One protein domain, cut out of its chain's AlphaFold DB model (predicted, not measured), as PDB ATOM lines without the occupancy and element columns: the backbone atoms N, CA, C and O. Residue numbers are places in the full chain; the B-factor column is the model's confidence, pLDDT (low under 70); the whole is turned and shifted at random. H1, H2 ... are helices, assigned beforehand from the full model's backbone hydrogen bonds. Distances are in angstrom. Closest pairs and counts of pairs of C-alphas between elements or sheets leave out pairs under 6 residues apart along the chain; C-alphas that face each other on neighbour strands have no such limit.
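This is residues 4 to 136 of the 281 residues of the protein "Membrane protein" of Spiroplasma eriocheiris (UniProt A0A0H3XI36). Two long helices, H1 and H6, run side by side in opposite ways, and H4 crosses them as the core, with H3 folded back on H4 as a helical hairpin. Short H5 packs at the end where H1 ends and H6 begins, and H2 packs on H1's last residues and on H4. The printed part has 133 residues with six named helices, H1 to H6 in order, and no named strand: all helix. It is compact, with a radius of gyration of the C-alphas of 14.5 A, and elongated, spanning 46 by 30 by 25 A.

Find C-alpha 4 at (215.815, 78.361, -42.756); from there H1 runs 35.9 A to residue 28. Next come H2, residues 37 to 48, and H3, residues 53 to 74, 30.9 A. H4 is residues 79 to 96, 25.1 A, and H5 residues 103 to 108. H6, residues 110 to 133, runs 33.4 A to C-alpha 133 at (216.292, 68.909, -47.570), with a kink of 26 degrees near residue 120.

Start at the hub, H4, which touches the other five helices. Look at the C-alphas of Gly 90 and Ser 117, 3.8 A apart, the closest of H4 and H6, at a steep tilt of 51 degrees. H3 and H4 touch closest at Pro 53 and Ala 92, C-alphas 4.1 A apart. H1 and H6 touch closest at Gly 22 and Gly 114, C-alphas 4.0 A apart, at a shallow tilt of 34 degrees, only just short of steep. H1 and H3 are apart. Each O i to N i+4 pair is within hydrogen-bond range in H1 and H5, against 6 of 8 in H2, 15 of 18 in H3, 11 of 14 in H4 and 19 of 20 in H6.

The C-alphas farthest apart, of Glu 33 and Pro 136, are 47.5 A apart. The printed part has no cut and no long link. Confidence is low, under 70, at residues 37 to 38 and 100 to 101.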
ATOM      1  N   GLY A   4     216.645  77.237 -43.202       89.50
ATOM      2  CA  GLY A   4     215.815  78.361 -42.756       89.50
ATOM      3  C   GLY A   4     215.537  79.383 -43.864       89.50
ATOM      4  O   GLY A   4     214.396  79.794 -44.048       89.50
ATOM      5  N   ILE A   5     216.550  79.738 -44.664       90.75
ATOM      6  CA  ILE A   5     216.375  80.657 -45.800       90.75
ATOM      7  C   ILE A   5     215.523  79.993 -46.891       90.75
ATOM      8  O   ILE A   5     214.631  80.632 -47.448       90.75
ATOM      9  N   ALA A   6     215.749  78.702 -47.157       90.88
ATOM     10  CA  ALA A   6     214.969  77.936 -48.128       90.88
ATOM     11  C   ALA A   6     213.475  77.907 -47.776       90.88
ATOM     12  O   ALA A   6     212.630  78.119 -48.643       90.88
ATOM     13  N   VAL A   7     213.156  77.697 -46.498       94.00
ATOM     14  CA  VAL A   7     211.783  77.666 -45.984       94.00
ATOM     15  C   VAL A   7     211.113  79.034 -46.092       94.00
ATOM     16  O   VAL A   7     209.977  79.107 -46.551       94.00
ATOM     17  N   ILE A   8     211.806  80.124 -45.749       94.75
ATOM     18  CA  ILE A   8     211.249  81.482 -45.879       94.75
ATOM     19  C   ILE A   8     210.923  81.798 -47.344       94.75
ATOM     20  O   ILE A   8     209.830  82.276 -47.648       94.75
ATOM     21  N   ILE A   9     211.835  81.477 -48.265       93.81
ATOM     22  CA  ILE A   9     211.596  81.644 -49.704       93.81
ATOM     23  C   ILE A   9     210.410  80.778 -50.149       93.81
ATOM     24  O   ILE A   9     209.541  81.259 -50.874       93.81
ATOM     25  N   ALA A  10     210.328  79.530 -49.681       93.62
ATOM     26  CA  ALA A  10     209.229  78.626 -50.004       93.62
ATOM     27  C   ALA A  10     207.870  79.140 -49.508       93.62
ATOM     28  O   ALA A  10     206.882  78.990 -50.223       93.62
ATOM     29  N   ILE A  11     207.814  79.786 -48.337       96.50
ATOM     30  CA  ILE A  11     206.600  80.441 -47.821       96.50
ATOM     31  C   ILE A  11     206.165  81.566 -48.764       96.50
ATOM     32  O   ILE A  11     205.003  81.618 -49.163       96.50
ATOM     33  N   ILE A  12     207.092  82.452 -49.145       96.50
ATOM     34  CA  ILE A  12     206.793  83.608 -50.006       96.50
ATOM     35  C   ILE A  12     206.338  83.140 -51.391       96.50
ATOM     36  O   ILE A  12     205.302  83.584 -51.889       96.50
ATOM     37  N   ILE A  13     207.081  82.211 -52.000       94.31
ATOM     38  CA  ILE A  13     206.721  81.628 -53.295       94.31
ATOM     39  C   ILE A  13     205.376  80.913 -53.181       94.31
ATOM     40  O   ILE A  13     204.507  81.133 -54.017       94.31
ATOM     41  N   GLY A  14     205.171  80.111 -52.137       95.38
ATOM     42  CA  GLY A  14     203.917  79.407 -51.896       95.38
ATOM     43  C   GLY A  14     202.718  80.341 -51.780       95.38
ATOM     44  O   GLY A  14     201.688  80.070 -52.393       95.38
ATOM     45  N   ALA A  15     202.862  81.472 -51.089       96.62
ATOM     46  CA  ALA A  15     201.814  82.483 -50.997       96.62
ATOM     47  C   ALA A  15     201.474  83.084 -52.371       96.62
ATOM     48  O   ALA A  15     200.311  83.095 -52.777       96.62
ATOM     49  N   LEU A  16     202.486  83.557 -53.107       96.38
ATOM     50  CA  LEU A  16     202.297  84.231 -54.397       96.38
ATOM     51  C   LEU A  16     201.760  83.278 -55.474       96.38
ATOM     52  O   LEU A  16     200.825  83.611 -56.210       96.38
ATOM     53  N   VAL A  17     202.332  82.079 -55.554       94.75
ATOM     54  CA  VAL A  17     201.923  81.028 -56.493       94.75
ATOM     55  C   VAL A  17     200.524  80.530 -56.134       94.75
ATOM     56  O   VAL A  17     199.652  80.485 -56.998       94.75
ATOM     57  N   GLY A  18     200.263  80.243 -54.858       95.06
ATOM     58  CA  GLY A  18     198.946  79.811 -54.399       95.06
ATOM     59  C   GLY A  18     197.857  80.835 -54.713       95.06
ATOM     60  O   GLY A  18     196.840  80.484 -55.311       95.06
ATOM     61  N   LEU A  19     198.090  82.113 -54.400       96.25
ATOM     62  CA  LEU A  19     197.139  83.187 -54.690       96.25
ATOM     63  C   LEU A  19     196.868  83.327 -56.196       96.25
ATOM     64  O   LEU A  19     195.710  83.382 -56.617       96.25
ATOM     65  N   SER A  20     197.928  83.378 -57.007       93.81
ATOM     66  CA  SER A  20     197.815  83.605 -58.454       93.81
ATOM     67  C   SER A  20     197.111  82.456 -59.173       93.81
ATOM     68  O   SER A  20     196.202  82.710 -59.971       93.81
ATOM     69  N   ILE A  21     197.451  81.202 -58.858       91.94
ATOM     70  CA  ILE A  21     196.758  80.051 -59.443       91.94
ATOM     71  C   ILE A  21     195.328  79.948 -58.926       91.94
ATOM     72  O   ILE A  21     194.438  79.724 -59.740       91.94
ATOM     73  N   GLY A  22     195.062  80.178 -57.637       91.69
ATOM     74  CA  GLY A  22     193.693  80.128 -57.116       91.69
ATOM     75  C   GLY A  22     192.757  81.135 -57.800       91.69
ATOM     76  O   GLY A  22     191.648  80.783 -58.213       91.69
ATOM     77  N   ILE A  23     193.224  82.372 -58.014       92.88
ATOM     78  CA  ILE A  23     192.490  83.394 -58.783       92.88
ATOM     79  C   ILE A  23     192.342  82.969 -60.251       92.88
ATOM     80  O   ILE A  23     191.254  83.088 -60.827       92.88
ATOM     81  N   GLY A  24     193.418  82.464 -60.862       89.56
ATOM     82  CA  GLY A  24     193.419  81.984 -62.244       89.56
ATOM     83  C   GLY A  24     192.406  80.862 -62.470       89.56
ATOM     84  O   GLY A  24     191.636  80.908 -63.427       89.56
ATOM     85  N   THR A  25     192.339  79.910 -61.545       88.88
ATOM     86  CA  THR A  25     191.373  78.814 -61.533       88.88
ATOM     87  C   THR A  25     189.938  79.322 -61.428       88.88
ATOM     88  O   THR A  25     189.096  78.942 -62.236       88.88
ATOM     89  N   ALA A  26     189.640  80.233 -60.504       89.19
ATOM     90  CA  ALA A  26     188.295  80.798 -60.384       89.19
ATOM     91  C   ALA A  26     187.863  81.584 -61.640       89.19
ATOM     92  O   ALA A  26     186.691  81.580 -62.032       89.19
ATOM     93  N   ARG A  27     188.810  82.236 -62.328       87.81
ATOM     94  CA  ARG A  27     188.555  82.920 -63.606       87.81
ATOM     95  C   ARG A  27     188.139  81.949 -64.715       87.81
ATOM     96  O   ARG A  27     187.341  82.339 -65.570       87.81
ATOM     97  N   MET A  28     188.610  80.700 -64.693       88.25
ATOM     98  CA  MET A  28     188.228  79.686 -65.686       88.25
ATOM     99  C   MET A  28     186.699  79.505 -65.744       88.25
ATOM    100  O   MET A  28     186.130  79.390 -66.828       88.25
ATOM    101  N   PHE A  29     186.016  79.608 -64.600       84.12
ATOM    102  CA  PHE A  29     184.555  79.504 -64.493       84.12
ATOM    103  C   PHE A  29     183.770  80.734 -64.968       84.12
ATOM    104  O   PHE A  29     182.541  80.672 -65.048       84.12
ATOM    105  N   HIS A  30     184.448  81.850 -65.246       85.19
ATOM    106  CA  HIS A  30     183.829  83.091 -65.724       85.19
ATOM    107  C   HIS A  30     183.972  83.292 -67.235       85.19
ATOM    108  O   HIS A  30     183.143  83.966 -67.837       85.19
ATOM    109  N   ALA A  31     185.014  82.728 -67.847       81.06
ATOM    110  CA  ALA A  31     185.259  82.831 -69.285       81.06
ATOM    111  C   ALA A  31     185.701  81.474 -69.869       81.06
ATOM    112  O   ALA A  31     186.843  81.349 -70.313       81.06
ATOM    113  N   PRO A  32     184.824  80.449 -69.865       74.12
ATOM    114  CA  PRO A  32     185.172  79.104 -70.327       74.12
ATOM    115  C   PRO A  32     185.548  79.046 -71.814       74.12
ATOM    116  O   PRO A  32     186.386  78.243 -72.204       74.12
ATOM    117  N   GLU A  33     184.998  79.945 -72.633       73.50
ATOM    118  CA  GLU A  33     185.225  79.984 -74.086       73.50
ATOM    119  C   GLU A  33     186.555  80.645 -74.495       73.50
ATOM    120  O   GLU A  33     186.949  80.585 -75.658       73.50
ATOM    121  N   LYS A  34     187.265  81.291 -73.557       78.06
ATOM    122  CA  LYS A  34     188.526  82.016 -73.807       78.06
ATOM    123  C   LYS A  34     189.662  81.429 -72.973       78.06
ATOM    124  O   LYS A  34     190.266  82.115 -72.148       78.06
ATOM    125  N   GLN A  35     189.908  80.139 -73.168       74.94
ATOM    126  CA  GLN A  35     190.842  79.345 -72.377       74.94
ATOM    127  C   GLN A  35     191.961  78.742 -73.226       74.94
ATOM    128  O   GLN A  35     191.756  78.374 -74.381       74.94
ATOM    129  N   ALA A  36     193.160  78.660 -72.648       71.06
ATOM    130  CA  ALA A  36     194.281  77.976 -73.280       71.06
ATOM    131  C   ALA A  36     194.098  76.457 -73.157       71.06
ATOM    132  O   ALA A  36     193.497  75.975 -72.202       71.06
ATOM    133  N   LEU A  37     194.666  75.679 -74.084       66.56
ATOM    134  CA  LEU A  37     194.474  74.223 -74.129       66.56
ATOM    135  C   LEU A  37     194.749  73.529 -72.772       66.56
ATOM    136  O   LEU A  37     194.001  72.651 -72.352       66.56
ATOM    137  N   GLY A  38     195.789  73.967 -72.051       67.62
ATOM    138  CA  GLY A  38     196.166  73.404 -70.751       67.62
ATOM    139  C   GLY A  38     195.187  73.695 -69.608       67.62
ATOM    140  O   GLY A  38     195.138  72.928 -68.649       67.62
ATOM    141  N   THR A  39     194.373  74.753 -69.694       75.31
ATOM    142  CA  THR A  39     193.444  75.113 -68.608       75.31
ATOM    143  C   THR A  39     192.198  74.230 -68.595       75.31
ATOM    144  O   THR A  39     191.642  74.002 -67.524       75.31
ATOM    145  N   PHE A  40     191.812  73.644 -69.736       78.50
ATOM    146  CA  PHE A  40     190.710  72.677 -69.802       78.50
ATOM    147  C   PHE A  40     190.970  71.431 -68.961       78.50
ATOM    148  O   PHE A  40     190.037  70.876 -68.385       78.50
ATOM    149  N   ARG A  41     192.237  71.018 -68.840       83.06
ATOM    150  CA  ARG A  41     192.608  69.895 -67.982       83.06
ATOM    151  C   ARG A  41     192.326  70.206 -66.514       83.06
ATOM    152  O   ARG A  41     191.609  69.456 -65.863       83.06
ATOM    153  N   THR A  42     192.831  71.331 -66.013       84.44
ATOM    154  CA  THR A  42     192.569  71.774 -64.635       84.44
ATOM    155  C   THR A  42     191.075  71.986 -64.392       84.44
ATOM    156  O   THR A  42     190.559  71.568 -63.360       84.44
ATOM    157  N   LEU A  43     190.355  72.577 -65.350       84.88
ATOM    158  CA  LEU A  43     188.911  72.775 -65.246       84.88
ATOM    159  C   LEU A  43     188.146  71.444 -65.168       84.88
ATOM    160  O   LEU A  43     187.253  71.306 -64.336       84.88
ATOM    161  N   GLY A  44     188.508  70.461 -65.998       84.81
ATOM    162  CA  GLY A  44     187.917  69.122 -65.974       84.81
ATOM    163  C   GLY A  44     188.172  68.389 -64.657       84.81
ATOM    164  O   GLY A  44     187.257  67.794 -64.102       84.81
ATOM    165  N   GLU A  45     189.385  68.496 -64.117       87.94
ATOM    166  CA  GLU A  45     189.774  67.883 -62.837       87.94
ATOM    167  C   GLU A  45     189.018  68.486 -61.647       87.94
ATOM    168  O   GLU A  45     188.534  67.762 -60.778       87.94
ATOM    169  N   ILE A  46     188.847  69.808 -61.637       89.00
ATOM    170  CA  ILE A  46     188.075  70.501 -60.599       89.00
ATOM    171  C   ILE A  46     186.588  70.155 -60.716       89.00
ATOM    172  O   ILE A  46     185.940  69.885 -59.706       89.00
ATOM    173  N   ASN A  47     186.051  70.107 -61.938       87.75
ATOM    174  CA  ASN A  47     184.663  69.711 -62.174       87.75
ATOM    175  C   ASN A  47     184.393  68.253 -61.789       87.75
ATOM    176  O   ASN A  47     183.312  67.961 -61.286       87.75
ATOM    177  N   ALA A  48     185.363  67.352 -61.968       87.00
ATOM    178  CA  ALA A  48     185.235  65.951 -61.568       87.00
ATOM    179  C   ALA A  48     185.046  65.783 -60.050       87.00
ATOM    180  O   ALA A  48     184.409  64.830 -59.612       87.00
ATOM    181  N   CYS A  49     185.539  66.730 -59.248       87.56
ATOM    182  CA  CYS A  49     185.324  66.744 -57.801       87.56
ATOM    183  C   CYS A  49     183.934  67.275 -57.407       87.56
ATOM    184  O   CYS A  49     183.568  67.216 -56.237       87.56
ATOM    185  N   ASN A  50     183.162  67.822 -58.356       85.62
ATOM    186  CA  ASN A  50     181.813  68.368 -58.157       85.62
ATOM    187  C   ASN A  50     181.704  69.360 -56.975       85.62
ATOM    188  O   ASN A  50     180.669  69.484 -56.319       85.62
ATOM    189  N   GLY A  51     182.813  70.040 -56.667       82.75
ATOM    190  CA  GLY A  51     182.947  70.942 -55.533       82.75
ATOM    191  C   GLY A  51     183.053  70.279 -54.148       82.75
ATOM    192  O   GLY A  51     183.288  70.981 -53.160       82.75
ATOM    193  N   ASP A  52     182.882  68.964 -54.027       88.44
ATOM    194  CA  ASP A  52     182.960  68.276 -52.739       88.44
ATOM    195  C   ASP A  52     184.370  68.427 -52.121       88.44
ATOM    196  O   ASP A  52     185.364  68.045 -52.751       88.44
ATOM    197  N   PRO A  53     184.503  68.992 -50.902       89.75
ATOM    198  CA  PRO A  53     185.809  69.251 -50.301       89.75
ATOM    199  C   PRO A  53     186.610  67.969 -50.046       89.75
ATOM    200  O   PRO A  53     187.838  68.007 -50.142       89.75
ATOM    201  N   VAL A  54     185.949  66.839 -49.762       90.38
ATOM    202  CA  VAL A  54     186.631  65.550 -49.562       90.38
ATOM    203  C   VAL A  54     187.223  65.058 -50.879       90.38
ATOM    204  O   VAL A  54     188.399  64.697 -50.917       90.38
ATOM    205  N   SER A  55     186.458  65.124 -51.968       90.62
ATOM    206  CA  SER A  55     186.922  64.777 -53.315       90.62
ATOM    207  C   SER A  55     188.096  65.648 -53.764       90.62
ATOM    208  O   SER A  55     189.106  65.123 -54.230       90.62
ATOM    209  N   HIS A  56     188.029  66.965 -53.542       92.69
ATOM    210  CA  HIS A  56     189.149  67.868 -53.825       92.69
ATOM    211  C   HIS A  56     190.395  67.545 -52.985       92.69
ATOM    212  O   HIS A  56     191.517  67.537 -53.504       92.69
ATOM    213  N   PHE A  57     190.224  67.257 -51.693       93.06
ATOM    214  CA  PHE A  57     191.339  66.873 -50.833       93.06
ATOM    215  C   PHE A  57     191.980  65.552 -51.282       93.06
ATOM    216  O   PHE A  57     193.198  65.494 -51.477       93.06
ATOM    217  N   ALA A  58     191.166  64.522 -51.515       90.88
ATOM    218  CA  ALA A  58     191.612  63.210 -51.973       90.88
ATOM    219  C   ALA A  58     192.315  63.287 -53.336       90.88
ATOM    220  O   ALA A  58     193.381  62.693 -53.513       90.88
ATOM    221  N   PHE A  59     191.776  64.079 -54.270       91.00
ATOM    222  CA  PHE A  59     192.401  64.322 -55.566       91.00
ATOM    223  C   PHE A  59     193.802  64.919 -55.399       91.00
ATOM    224  O   PHE A  59     194.770  64.369 -55.920       91.00
ATOM    225  N   GLY A  60     193.941  66.000 -54.621       90.88
ATOM    226  CA  GLY A  60     195.246  66.617 -54.361       90.88
ATOM    227  C   GLY A  60     196.230  65.672 -53.658       90.88
ATOM    228  O   GLY A  60     197.412  65.650 -54.002       90.88
ATOM    229  N   LEU A  61     195.746  64.829 -52.740       92.19
ATOM    230  CA  LEU A  61     196.569  63.850 -52.027       92.19
ATOM    231  C   LEU A  61     197.156  62.786 -52.966       92.19
ATOM    232  O   LEU A  61     198.325  62.429 -52.819       92.19
ATOM    233  N   GLY A  62     196.394  62.345 -53.972       86.81
ATOM    234  CA  GLY A  62     196.886  61.415 -54.993       86.81
ATOM    235  C   GLY A  62     198.111  61.944 -55.751       86.81
ATOM    236  O   GLY A  62     199.037  61.189 -56.046       86.81
ATOM    237  N   PHE A  63     198.175  63.257 -55.994       90.06
ATOM    238  CA  PHE A  63     199.328  63.892 -56.644       90.06
ATOM    239  C   PHE A  63     200.446  64.273 -55.673       90.06
ATOM    240  O   PHE A  63     201.588  64.427 -56.112       90.06
ATOM    241  N   PHE A  64     200.160  64.403 -54.377       90.56
ATOM    242  CA  PHE A  64     201.156  64.759 -53.367       90.56
ATOM    243  C   PHE A  64     202.275  63.730 -53.265       90.56
ATOM    244  O   PHE A  64     203.443  64.093 -53.403       90.56
ATOM    245  N   PHE A  65     201.944  62.449 -53.113       86.44
ATOM    246  CA  PHE A  65     202.965  61.403 -53.021       86.44
ATOM    247  C   PHE A  65     203.789  61.282 -54.304       86.44
ATOM    248  O   PHE A  65     205.014  61.202 -54.236       86.44
ATOM    249  N   ASN A  66     203.140  61.368 -55.470       85.75
ATOM    250  CA  ASN A  66     203.829  61.321 -56.760       85.75
ATOM    251  C   ASN A  66     204.780  62.516 -56.953       85.75
ATOM    252  O   ASN A  66     205.936  62.347 -57.337       85.75
ATOM    253  N   SER A  67     204.320  63.729 -56.635       88.38
ATOM    254  CA  SER A  67     205.129  64.951 -56.750       88.38
ATOM    255  C   SER A  67     206.283  64.962 -55.753       88.38
ATOM    256  O   SER A  67     207.381  65.383 -56.105       88.38
ATOM    257  N   THR A  68     206.059  64.444 -54.541       86.25
ATOM    258  CA  THR A  68     207.113  64.252 -53.539       86.25
ATOM    259  C   THR A  68     208.169  63.292 -54.069       86.25
ATOM    260  O   THR A  68     209.325  63.676 -54.180       86.25
ATOM    261  N   ALA A  69     207.786  62.072 -54.462       81.31
ATOM    262  CA  ALA A  69     208.721  61.067 -54.970       81.31
ATOM    263  C   ALA A  69     209.517  61.581 -56.182       81.31
ATOM    264  O   ALA A  69     210.736  61.411 -56.248       81.31
ATOM    265  N   SER A  70     208.847  62.287 -57.096       81.75
ATOM    266  CA  SER A  70     209.495  62.924 -58.241       81.75
ATOM    267  C   SER A  70     210.488  64.012 -57.824       81.75
ATOM    268  O   SER A  70     211.616  64.029 -58.318       81.75
ATOM    269  N   ALA A  71     210.136  64.870 -56.862       84.69
ATOM    270  CA  ALA A  71     211.042  65.895 -56.345       84.69
ATOM    271  C   ALA A  71     212.273  65.299 -55.645       84.69
ATOM    272  O   ALA A  71     213.361  65.859 -55.734       84.69
ATOM    273  N   ILE A  72     212.131  64.137 -55.007       84.00
ATOM    274  CA  ILE A  72     213.243  63.408 -54.384       84.00
ATOM    275  C   ILE A  72     214.208  62.854 -55.436       84.00
ATOM    276  O   ILE A  72     215.428  62.948 -55.277       84.00
ATOM    277  N   GLY A  73     213.660  62.268 -56.502       77.12
ATOM    278  CA  GLY A  73     214.452  61.671 -57.575       77.12
ATOM    279  C   GLY A  73     215.067  62.697 -58.528       77.12
ATOM    280  O   GLY A  73     216.142  62.461 -59.059       77.12
ATOM    281  N   THR A  74     214.417  63.837 -58.756       77.44
ATOM    282  CA  THR A  74     214.860  64.824 -59.762       77.44
ATOM    283  C   THR A  74     215.442  66.100 -59.160       77.44
ATOM    284  O   THR A  74     216.076  66.877 -59.868       77.44
ATOM    285  N   GLY A  75     215.220  66.347 -57.867       77.44
ATOM    286  CA  GLY A  75     215.578  67.603 -57.210       77.44
ATOM    287  C   GLY A  75     214.704  68.796 -57.615       77.44
ATOM    288  O   GLY A  75     215.021  69.926 -57.247       77.44
ATOM    289  N   ALA A  76     213.617  68.576 -58.366       81.88
ATOM    290  CA  ALA A  76     212.742  69.629 -58.871       81.88
ATOM    291  C   ALA A  76     211.272  69.385 -58.500       81.88
ATOM    292  O   ALA A  76     210.756  68.274 -58.601       81.88
ATOM    293  N   LEU A  77     210.571  70.451 -58.102       84.75
ATOM    294  CA  LEU A  77     209.125  70.395 -57.894       84.75
ATOM    295  C   LEU A  77     208.408  70.263 -59.239       84.75
ATOM    296  O   LEU A  77     208.696  70.990 -60.190       84.75
ATOM    297  N   THR A  78     207.440  69.354 -59.304       85.75
ATOM    298  CA  THR A  78     206.599  69.179 -60.486       85.75
ATOM    299  C   THR A  78     205.529  70.266 -60.551       85.75
ATOM    300  O   THR A  78     205.096  70.822 -59.538       85.75
ATOM    301  N   GLN A  79     205.030  70.533 -61.760       86.25
ATOM    302  CA  GLN A  79     203.919  71.466 -61.954       86.25
ATOM    303  C   GLN A  79     202.670  71.039 -61.161       86.25
ATOM    304  O   GLN A  79     201.871  71.893 -60.776       86.25
ATOM    305  N   ASP A  80     202.503  69.738 -60.900       89.06
ATOM    306  CA  ASP A  80     201.366  69.149 -60.182       89.06
ATOM    307  C   ASP A  80     201.176  69.733 -58.779       89.06
ATOM    308  O   ASP A  80     200.035  69.918 -58.347       89.06
ATOM    309  N   VAL A  81     202.263  70.130 -58.107       91.50
ATOM    310  CA  VAL A  81     202.197  70.818 -56.808       91.50
ATOM    311  C   VAL A  81     201.337  72.071 -56.897       91.50
ATOM    312  O   VAL A  81     200.506  72.335 -56.031       91.50
ATOM    313  N   ILE A  82     201.490  72.809 -57.987       90.62
ATOM    314  CA  ILE A  82     200.865  74.107 -58.167       90.62
ATOM    315  C   ILE A  82     199.392  73.961 -58.565       90.62
ATOM    316  O   ILE A  82     198.519  74.480 -57.882       90.62
ATOM    317  N   HIS A  83     199.108  73.261 -59.668       88.44
ATOM    318  CA  HIS A  83     197.774  73.267 -60.287       88.44
ATOM    319  C   HIS A  83     196.858  72.116 -59.847       88.44
ATOM    320  O   HIS A  83     195.659  72.171 -60.119       88.44
ATOM    321  N   ARG A  84     197.398  71.082 -59.183       91.81
ATOM    322  CA  ARG A  84     196.612  69.946 -58.672       91.81
ATOM    323  C   ARG A  84     196.536  69.948 -57.159       91.81
ATOM    324  O   ARG A  84     195.435  69.870 -56.634       91.81
ATOM    325  N   ILE A  85     197.670  70.052 -56.466       94.62
ATOM    326  CA  ILE A  85     197.690  69.973 -54.999       94.62
ATOM    327  C   ILE A  85     197.181  71.281 -54.402       94.62
ATOM    328  O   ILE A  85     196.099  71.301 -53.814       94.62
ATOM    329  N   ILE A  86     197.922  72.380 -54.597       95.06
ATOM    330  CA  ILE A  86     197.617  73.675 -53.977       95.06
ATOM    331  C   ILE A  86     196.218  74.154 -54.374       95.06
ATOM    332  O   ILE A  86     195.451  74.570 -53.508       95.06
ATOM    333  N   THR A  87     195.850  74.033 -55.650       92.38
ATOM    334  CA  THR A  87     194.530  74.451 -56.133       92.38
ATOM    335  C   THR A  87     193.382  73.638 -55.537       92.38
ATOM    336  O   THR A  87     192.435  74.229 -55.024       92.38
ATOM    337  N   ASN A  88     193.423  72.299 -55.585       94.06
ATOM    338  CA  ASN A  88     192.296  71.499 -55.091       94.06
ATOM    339  C   ASN A  88     192.171  71.599 -53.571       94.06
ATOM    340  O   ASN A  88     191.076  71.810 -53.056       94.06
ATOM    341  N   TRP A  89     193.284  71.532 -52.843       95.38
ATOM    342  CA  TRP A  89     193.266  71.740 -51.396       95.38
ATOM    343  C   TRP A  89     192.851  73.169 -51.036       95.38
ATOM    344  O   TRP A  89     192.154  73.367 -50.046       95.38
ATOM    345  N   GLY A  90     193.201  74.155 -51.864       93.62
ATOM    346  CA  GLY A  90     192.748  75.534 -51.724       93.62
ATOM    347  C   GLY A  90     191.235  75.680 -51.882       93.62
ATOM    348  O   GLY A  90     190.610  76.386 -51.092       93.62
ATOM    349  N   ILE A  91     190.625  74.975 -52.841       92.50
ATOM    350  CA  ILE A  91     189.163  74.915 -53.016       92.50
ATOM    351  C   ILE A  91     188.503  74.194 -51.834       92.50
ATOM    352  O   ILE A  91     187.517  74.698 -51.292       92.50
ATOM    353  N   ALA A  92     189.060  73.059 -51.402       92.69
ATOM    354  CA  ALA A  92     188.567  72.320 -50.240       92.69
ATOM    355  C   ALA A  92     188.585  73.198 -48.980       92.69
ATOM    356  O   ALA A  92     187.576  73.304 -48.281       92.69
ATOM    357  N   LEU A  93     189.694  73.903 -48.735       92.94
ATOM    358  CA  LEU A  93     189.831  74.840 -47.624       92.94
ATOM    359  C   LEU A  93     188.850  76.011 -47.749       92.94
ATOM    360  O   LEU A  93     188.153  76.332 -46.790       92.94
ATOM    361  N   ALA A  94     188.732  76.617 -48.932       90.81
ATOM    362  CA  ALA A  94     187.786  77.703 -49.177       90.81
ATOM    363  C   ALA A  94     186.334  77.272 -48.904       90.81
ATOM    364  O   ALA A  94     185.549  78.047 -48.349       90.81
ATOM    365  N   LYS A  95     185.971  76.031 -49.246       88.19
ATOM    366  CA  LYS A  95     184.645  75.473 -48.956       88.19
ATOM    367  C   LYS A  95     184.450  75.212 -47.462       88.19
ATOM    368  O   LYS A  95     183.393  75.554 -46.942       88.19
ATOM    369  N   LEU A  96     185.453  74.680 -46.764       86.75
ATOM    370  CA  LEU A  96     185.403  74.458 -45.311       86.75
ATOM    371  C   LEU A  96     185.291  75.769 -44.519       86.75
ATOM    372  O   LEU A  96     184.554  75.845 -43.538       86.75
ATOM    373  N   CYS A  97     185.980  76.822 -44.961       84.31
ATOM    374  CA  CYS A  97     185.975  78.129 -44.303       84.31
ATOM    375  C   CYS A  97     184.746  78.991 -44.640       84.31
ATOM    376  O   CYS A  97     184.630  80.108 -44.132       84.31
ATOM    377  N   THR A  98     183.819  78.521 -45.482       81.00
ATOM    378  CA  THR A  98     182.646  79.302 -45.895       81.00
ATOM    379  C   THR A  98     181.335  78.606 -45.536       81.00
ATOM    380  O   THR A  98     181.137  77.421 -45.760       81.00
ATOM    381  N   ARG A  99     180.363  79.378 -45.028       72.31
ATOM    382  CA  ARG A  99     178.998  78.884 -44.743       72.31
ATOM    383  C   ARG A  99     178.112  78.770 -45.990       72.31
ATOM    384  O   ARG A  99     176.916  78.498 -45.879       72.31
ATOM    385  N   LYS A 100     178.654  79.024 -47.185       69.44
ATOM    386  CA  LYS A 100     177.883  78.965 -48.431       69.44
ATOM    387  C   LYS A 100     177.500  77.515 -48.715       69.44
ATOM    388  O   LYS A 100     178.375  76.672 -48.901       69.44
ATOM    389  N   LYS A 101     176.195  77.229 -48.788       63.22
ATOM    390  CA  LYS A 101     175.692  75.896 -49.165       63.22
ATOM    391  C   LYS A 101     176.074  75.548 -50.601       63.22
ATOM    392  O   LYS A 101     176.552  74.447 -50.843       63.22
ATOM    393  N   ASP A 102     175.969  76.514 -51.513       78.06
ATOM    394  CA  ASP A 102     176.324  76.318 -52.915       78.06
ATOM    395  C   ASP A 102     177.842  76.208 -53.097       78.06
ATOM    396  O   ASP A 102     178.625  77.091 -52.737       78.06
ATOM    397  N   THR A 103     178.255  75.063 -53.612       74.44
ATOM    398  CA  THR A 103     179.643  74.662 -53.787       74.44
ATOM    399  C   THR A 103     180.265  75.265 -55.042       74.44
ATOM    400  O   THR A 103     181.430  75.668 -55.024       74.44
ATOM    401  N   PHE A 104     179.469  75.463 -56.092       79.94
ATOM    402  CA  PHE A 104     179.929  76.085 -57.334       79.94
ATOM    403  C   PHE A 104     180.218  77.574 -57.159       79.94
ATOM    404  O   PHE A 104     181.142  78.111 -57.775       79.94
ATOM    405  N   GLN A 105     179.494  78.245 -56.263       81.69
ATOM    406  CA  GLN A 105     179.774  79.640 -55.922       81.69
ATOM    407  C   GLN A 105     181.144  79.837 -55.271       81.69
ATOM    408  O   GLN A 105     181.770  80.873 -55.494       81.69
ATOM    409  N   VAL A 106     181.608  78.867 -54.476       84.19
ATOM    410  CA  VAL A 106     182.942  78.934 -53.863       84.19
ATOM    411  C   VAL A 106     184.002  78.834 -54.955       84.19
ATOM    412  O   VAL A 106     184.827  79.738 -55.057       84.19
ATOM    413  N   MET A 107     183.906  77.829 -55.832       84.50
ATOM    414  CA  MET A 107     184.851  77.616 -56.941       84.50
ATOM    415  C   MET A 107     184.904  78.784 -57.927       84.50
ATOM    416  O   MET A 107     185.968  79.122 -58.443       84.50
ATOM    417  N   ARG A 108     183.762  79.429 -58.182       87.75
ATOM    418  CA  ARG A 108     183.710  80.596 -59.062       87.75
ATOM    419  C   ARG A 108     184.311  81.837 -58.400       87.75
ATOM    420  O   ARG A 108     184.808  82.697 -59.107       87.75
ATOM    421  N   SER A 109     184.297  81.973 -57.076       89.88
ATOM    422  CA  SER A 109     184.744  83.211 -56.425       89.88
ATOM    423  C   SER A 109     186.283  83.362 -56.397       89.88
ATOM    424  O   SER A 109     186.963  82.577 -55.730       89.88
ATOM    425  N   PRO A 110     186.865  84.395 -57.049       90.75
ATOM    426  CA  PRO A 110     188.323  84.537 -57.135       90.75
ATOM    427  C   PRO A 110     188.992  84.767 -55.786       90.75
ATOM    428  O   PRO A 110     190.067  84.237 -55.528       90.75
ATOM    429  N   LEU A 111     188.329  85.520 -54.908       91.25
ATOM    430  CA  LEU A 111     188.850  85.818 -53.580       91.25
ATOM    431  C   LEU A 111     188.933  84.559 -52.707       91.25
ATOM    432  O   LEU A 111     189.959  84.335 -52.077       91.25
ATOM    433  N   MET A 112     187.883  83.727 -52.670       90.12
ATOM    434  CA  MET A 112     187.855  82.572 -51.759       90.12
ATOM    435  C   MET A 112     188.851  81.505 -52.203       90.12
ATOM    436  O   MET A 112     189.640  81.036 -51.387       90.12
ATOM    437  N   VAL A 113     188.864  81.163 -53.496       91.88
ATOM    438  CA  VAL A 113     189.808  80.172 -54.032       91.88
ATOM    439  C   VAL A 113     191.237  80.708 -54.004       91.88
ATOM    440  O   VAL A 113     192.151  79.960 -53.661       91.88
ATOM    441  N   GLY A 114     191.442  81.995 -54.302       93.88
ATOM    442  CA  GLY A 114     192.746  82.651 -54.214       93.88
ATOM    443  C   GLY A 114     193.331  82.602 -52.805       93.88
ATOM    444  O   GLY A 114     194.444  82.119 -52.621       93.88
ATOM    445  N   VAL A 115     192.573  83.038 -51.796       94.56
ATOM    446  CA  VAL A 115     193.029  83.028 -50.395       94.56
ATOM    447  C   VAL A 115     193.187  81.599 -49.870       94.56
ATOM    448  O   VAL A 115     194.192  81.304 -49.225       94.56
ATOM    449  N   GLY A 116     192.256  80.693 -50.182       94.75
ATOM    450  CA  GLY A 116     192.377  79.280 -49.808       94.75
ATOM    451  C   GLY A 116     193.648  78.646 -50.379       94.75
ATOM    452  O   GLY A 116     194.421  78.028 -49.650       94.75
ATOM    453  N   SER A 117     193.922  78.877 -51.664       94.88
ATOM    454  CA  SER A 117     195.125  78.371 -52.340       94.88
ATOM    455  C   SER A 117     196.405  79.045 -51.838       94.88
ATOM    456  O   SER A 117     197.434  78.388 -51.737       94.88
ATOM    457  N   MET A 118     196.363  80.326 -51.458       96.88
ATOM    458  CA  MET A 118     197.488  81.024 -50.820       96.88
ATOM    459  C   MET A 118     197.869  80.379 -49.484       96.88
ATOM    460  O   MET A 118     199.044  80.094 -49.259       96.88
ATOM    461  N   ILE A 119     196.887  80.124 -48.609       96.25
ATOM    462  CA  ILE A 119     197.120  79.498 -47.298       96.25
ATOM    463  C   ILE A 119     197.711  78.101 -47.482       96.25
ATOM    464  O   ILE A 119     198.710  77.758 -46.853       96.25
ATOM    465  N   ILE A 120     197.136  77.311 -48.388       96.69
ATOM    466  CA  ILE A 120     197.669  75.987 -48.701       96.69
ATOM    467  C   ILE A 120     199.075  76.083 -49.299       96.69
ATOM    468  O   ILE A 120     199.941  75.309 -48.909       96.69
ATOM    469  N   GLY A 121     199.343  77.035 -50.190       95.50
ATOM    470  CA  GLY A 121     200.667  77.237 -50.777       95.50
ATOM    471  C   GLY A 121     201.737  77.569 -49.733       95.50
ATOM    472  O   GLY A 121     202.821  76.986 -49.778       95.50
ATOM    473  N   ILE A 122     201.410  78.425 -48.757       96.75
ATOM    474  CA  ILE A 122     202.266  78.751 -47.600       96.75
ATOM    475  C   ILE A 122     202.622  77.503 -46.786       96.75
ATOM    476  O   ILE A 122     203.701  77.452 -46.209       96.75
ATOM    477  N   VAL A 123     201.744  76.502 -46.731       95.38
ATOM    478  CA  VAL A 123     201.970  75.272 -45.959       95.38
ATOM    479  C   VAL A 123     202.683  74.207 -46.797       95.38
ATOM    480  O   VAL A 123     203.702  73.658 -46.382       95.38
ATOM    481  N   VAL A 124     202.179  73.924 -47.997       94.50
ATOM    482  CA  VAL A 124     202.641  72.819 -48.849       94.50
ATOM    483  C   VAL A 124     204.056  73.056 -49.365       94.50
ATOM    484  O   VAL A 124     204.872  72.135 -49.327       94.50
ATOM    485  N   MET A 125     204.380  74.273 -49.817       92.62
ATOM    486  CA  MET A 125     205.694  74.549 -50.413       92.62
ATOM    487  C   MET A 125     206.842  74.371 -49.405       92.62
ATOM    488  O   MET A 125     207.801  73.665 -49.726       92.62
ATOM    489  N   PRO A 126     206.767  74.903 -48.170       93.31
ATOM    490  CA  PRO A 126     207.766  74.619 -47.142       93.31
ATOM    491  C   PRO A 126     207.857  73.153 -46.751       93.31
ATOM    492  O   PRO A 126     208.969  72.665 -46.560       93.31
ATOM    493  N   ILE A 127     206.730  72.440 -46.653       92.38
ATOM    494  CA  ILE A 127     206.734  71.002 -46.348       92.38
ATOM    495  C   ILE A 127     207.518  70.243 -47.422       92.38
ATOM    496  O   ILE A 127     208.415  69.473 -47.085       92.38
ATOM    497  N   MET A 128     207.252  70.508 -48.702       89.44
ATOM    498  CA  MET A 128     207.967  69.879 -49.820       89.44
ATOM    499  C   MET A 128     209.477  70.156 -49.766       89.44
ATOM    500  O   MET A 128     210.282  69.231 -49.872       89.44
ATOM    501  N   ILE A 129     209.867  71.418 -49.551       89.69
ATOM    502  CA  ILE A 129     211.280  71.823 -49.450       89.69
ATOM    503  C   ILE A 129     211.965  71.204 -48.229       89.69
ATOM    504  O   ILE A 129     213.138  70.828 -48.295       89.69
ATOM    505  N   THR A 130     211.237  71.061 -47.126       90.06
ATOM    506  CA  THR A 130     211.740  70.440 -45.900       90.06
ATOM    507  C   THR A 130     211.972  68.947 -46.108       90.06
ATOM    508  O   THR A 130     213.065  68.469 -45.816       90.06
ATOM    509  N   ILE A 131     210.999  68.230 -46.686       87.44
ATOM    510  CA  ILE A 131     211.137  66.808 -47.037       87.44
ATOM    511  C   ILE A 131     212.360  66.606 -47.934       87.44
ATOM    512  O   ILE A 131     213.206  65.774 -47.627       87.44
ATOM    513  N   TYR A 132     212.495  67.409 -48.990       81.44
ATOM    514  CA  TYR A 132     213.649  67.356 -49.888       81.44
ATOM    515  C   TYR A 132     214.983  67.561 -49.152       81.44
ATOM    516  O   TYR A 132     215.941  66.823 -49.371       81.44
ATOM    517  N   SER A 133     215.046  68.541 -48.250       83.31
ATOM    518  CA  SER A 133     216.292  68.909 -47.570       83.31
ATOM    519  C   SER A 133     216.786  67.857 -46.573       83.31
ATOM    520  O   SER A 133     217.977  67.830 -46.270       83.31
ATOM    521  N   TYR A 134     215.896  67.005 -46.061       84.31
ATOM    522  CA  TYR A 134     216.248  65.946 -45.112       84.31
ATOM    523  C   TYR A 134     216.656  64.627 -45.772       84.31
ATOM    524  O   TYR A 134     217.036  63.692 -45.068       84.31
ATOM    525  N   ILE A 135     216.599  64.522 -47.100       80.62
ATOM    526  CA  ILE A 135     216.864  63.250 -47.768       80.62
ATOM    527  C   ILE A 135     218.367  63.027 -47.973       80.62
ATOM    528  O   ILE A 135     219.051  63.880 -48.548       80.62
ATOM    529  N   PRO A 136     218.897  61.859 -47.556       80.69
ATOM    530  CA  PRO A 136     220.267  61.458 -47.837       80.69
ATOM    531  C   PRO A 136     220.565  61.444 -49.335       80.69
ATOM    532  O   PRO A 136     219.783  60.929 -50.140       80.69
TER     533      PRO A 136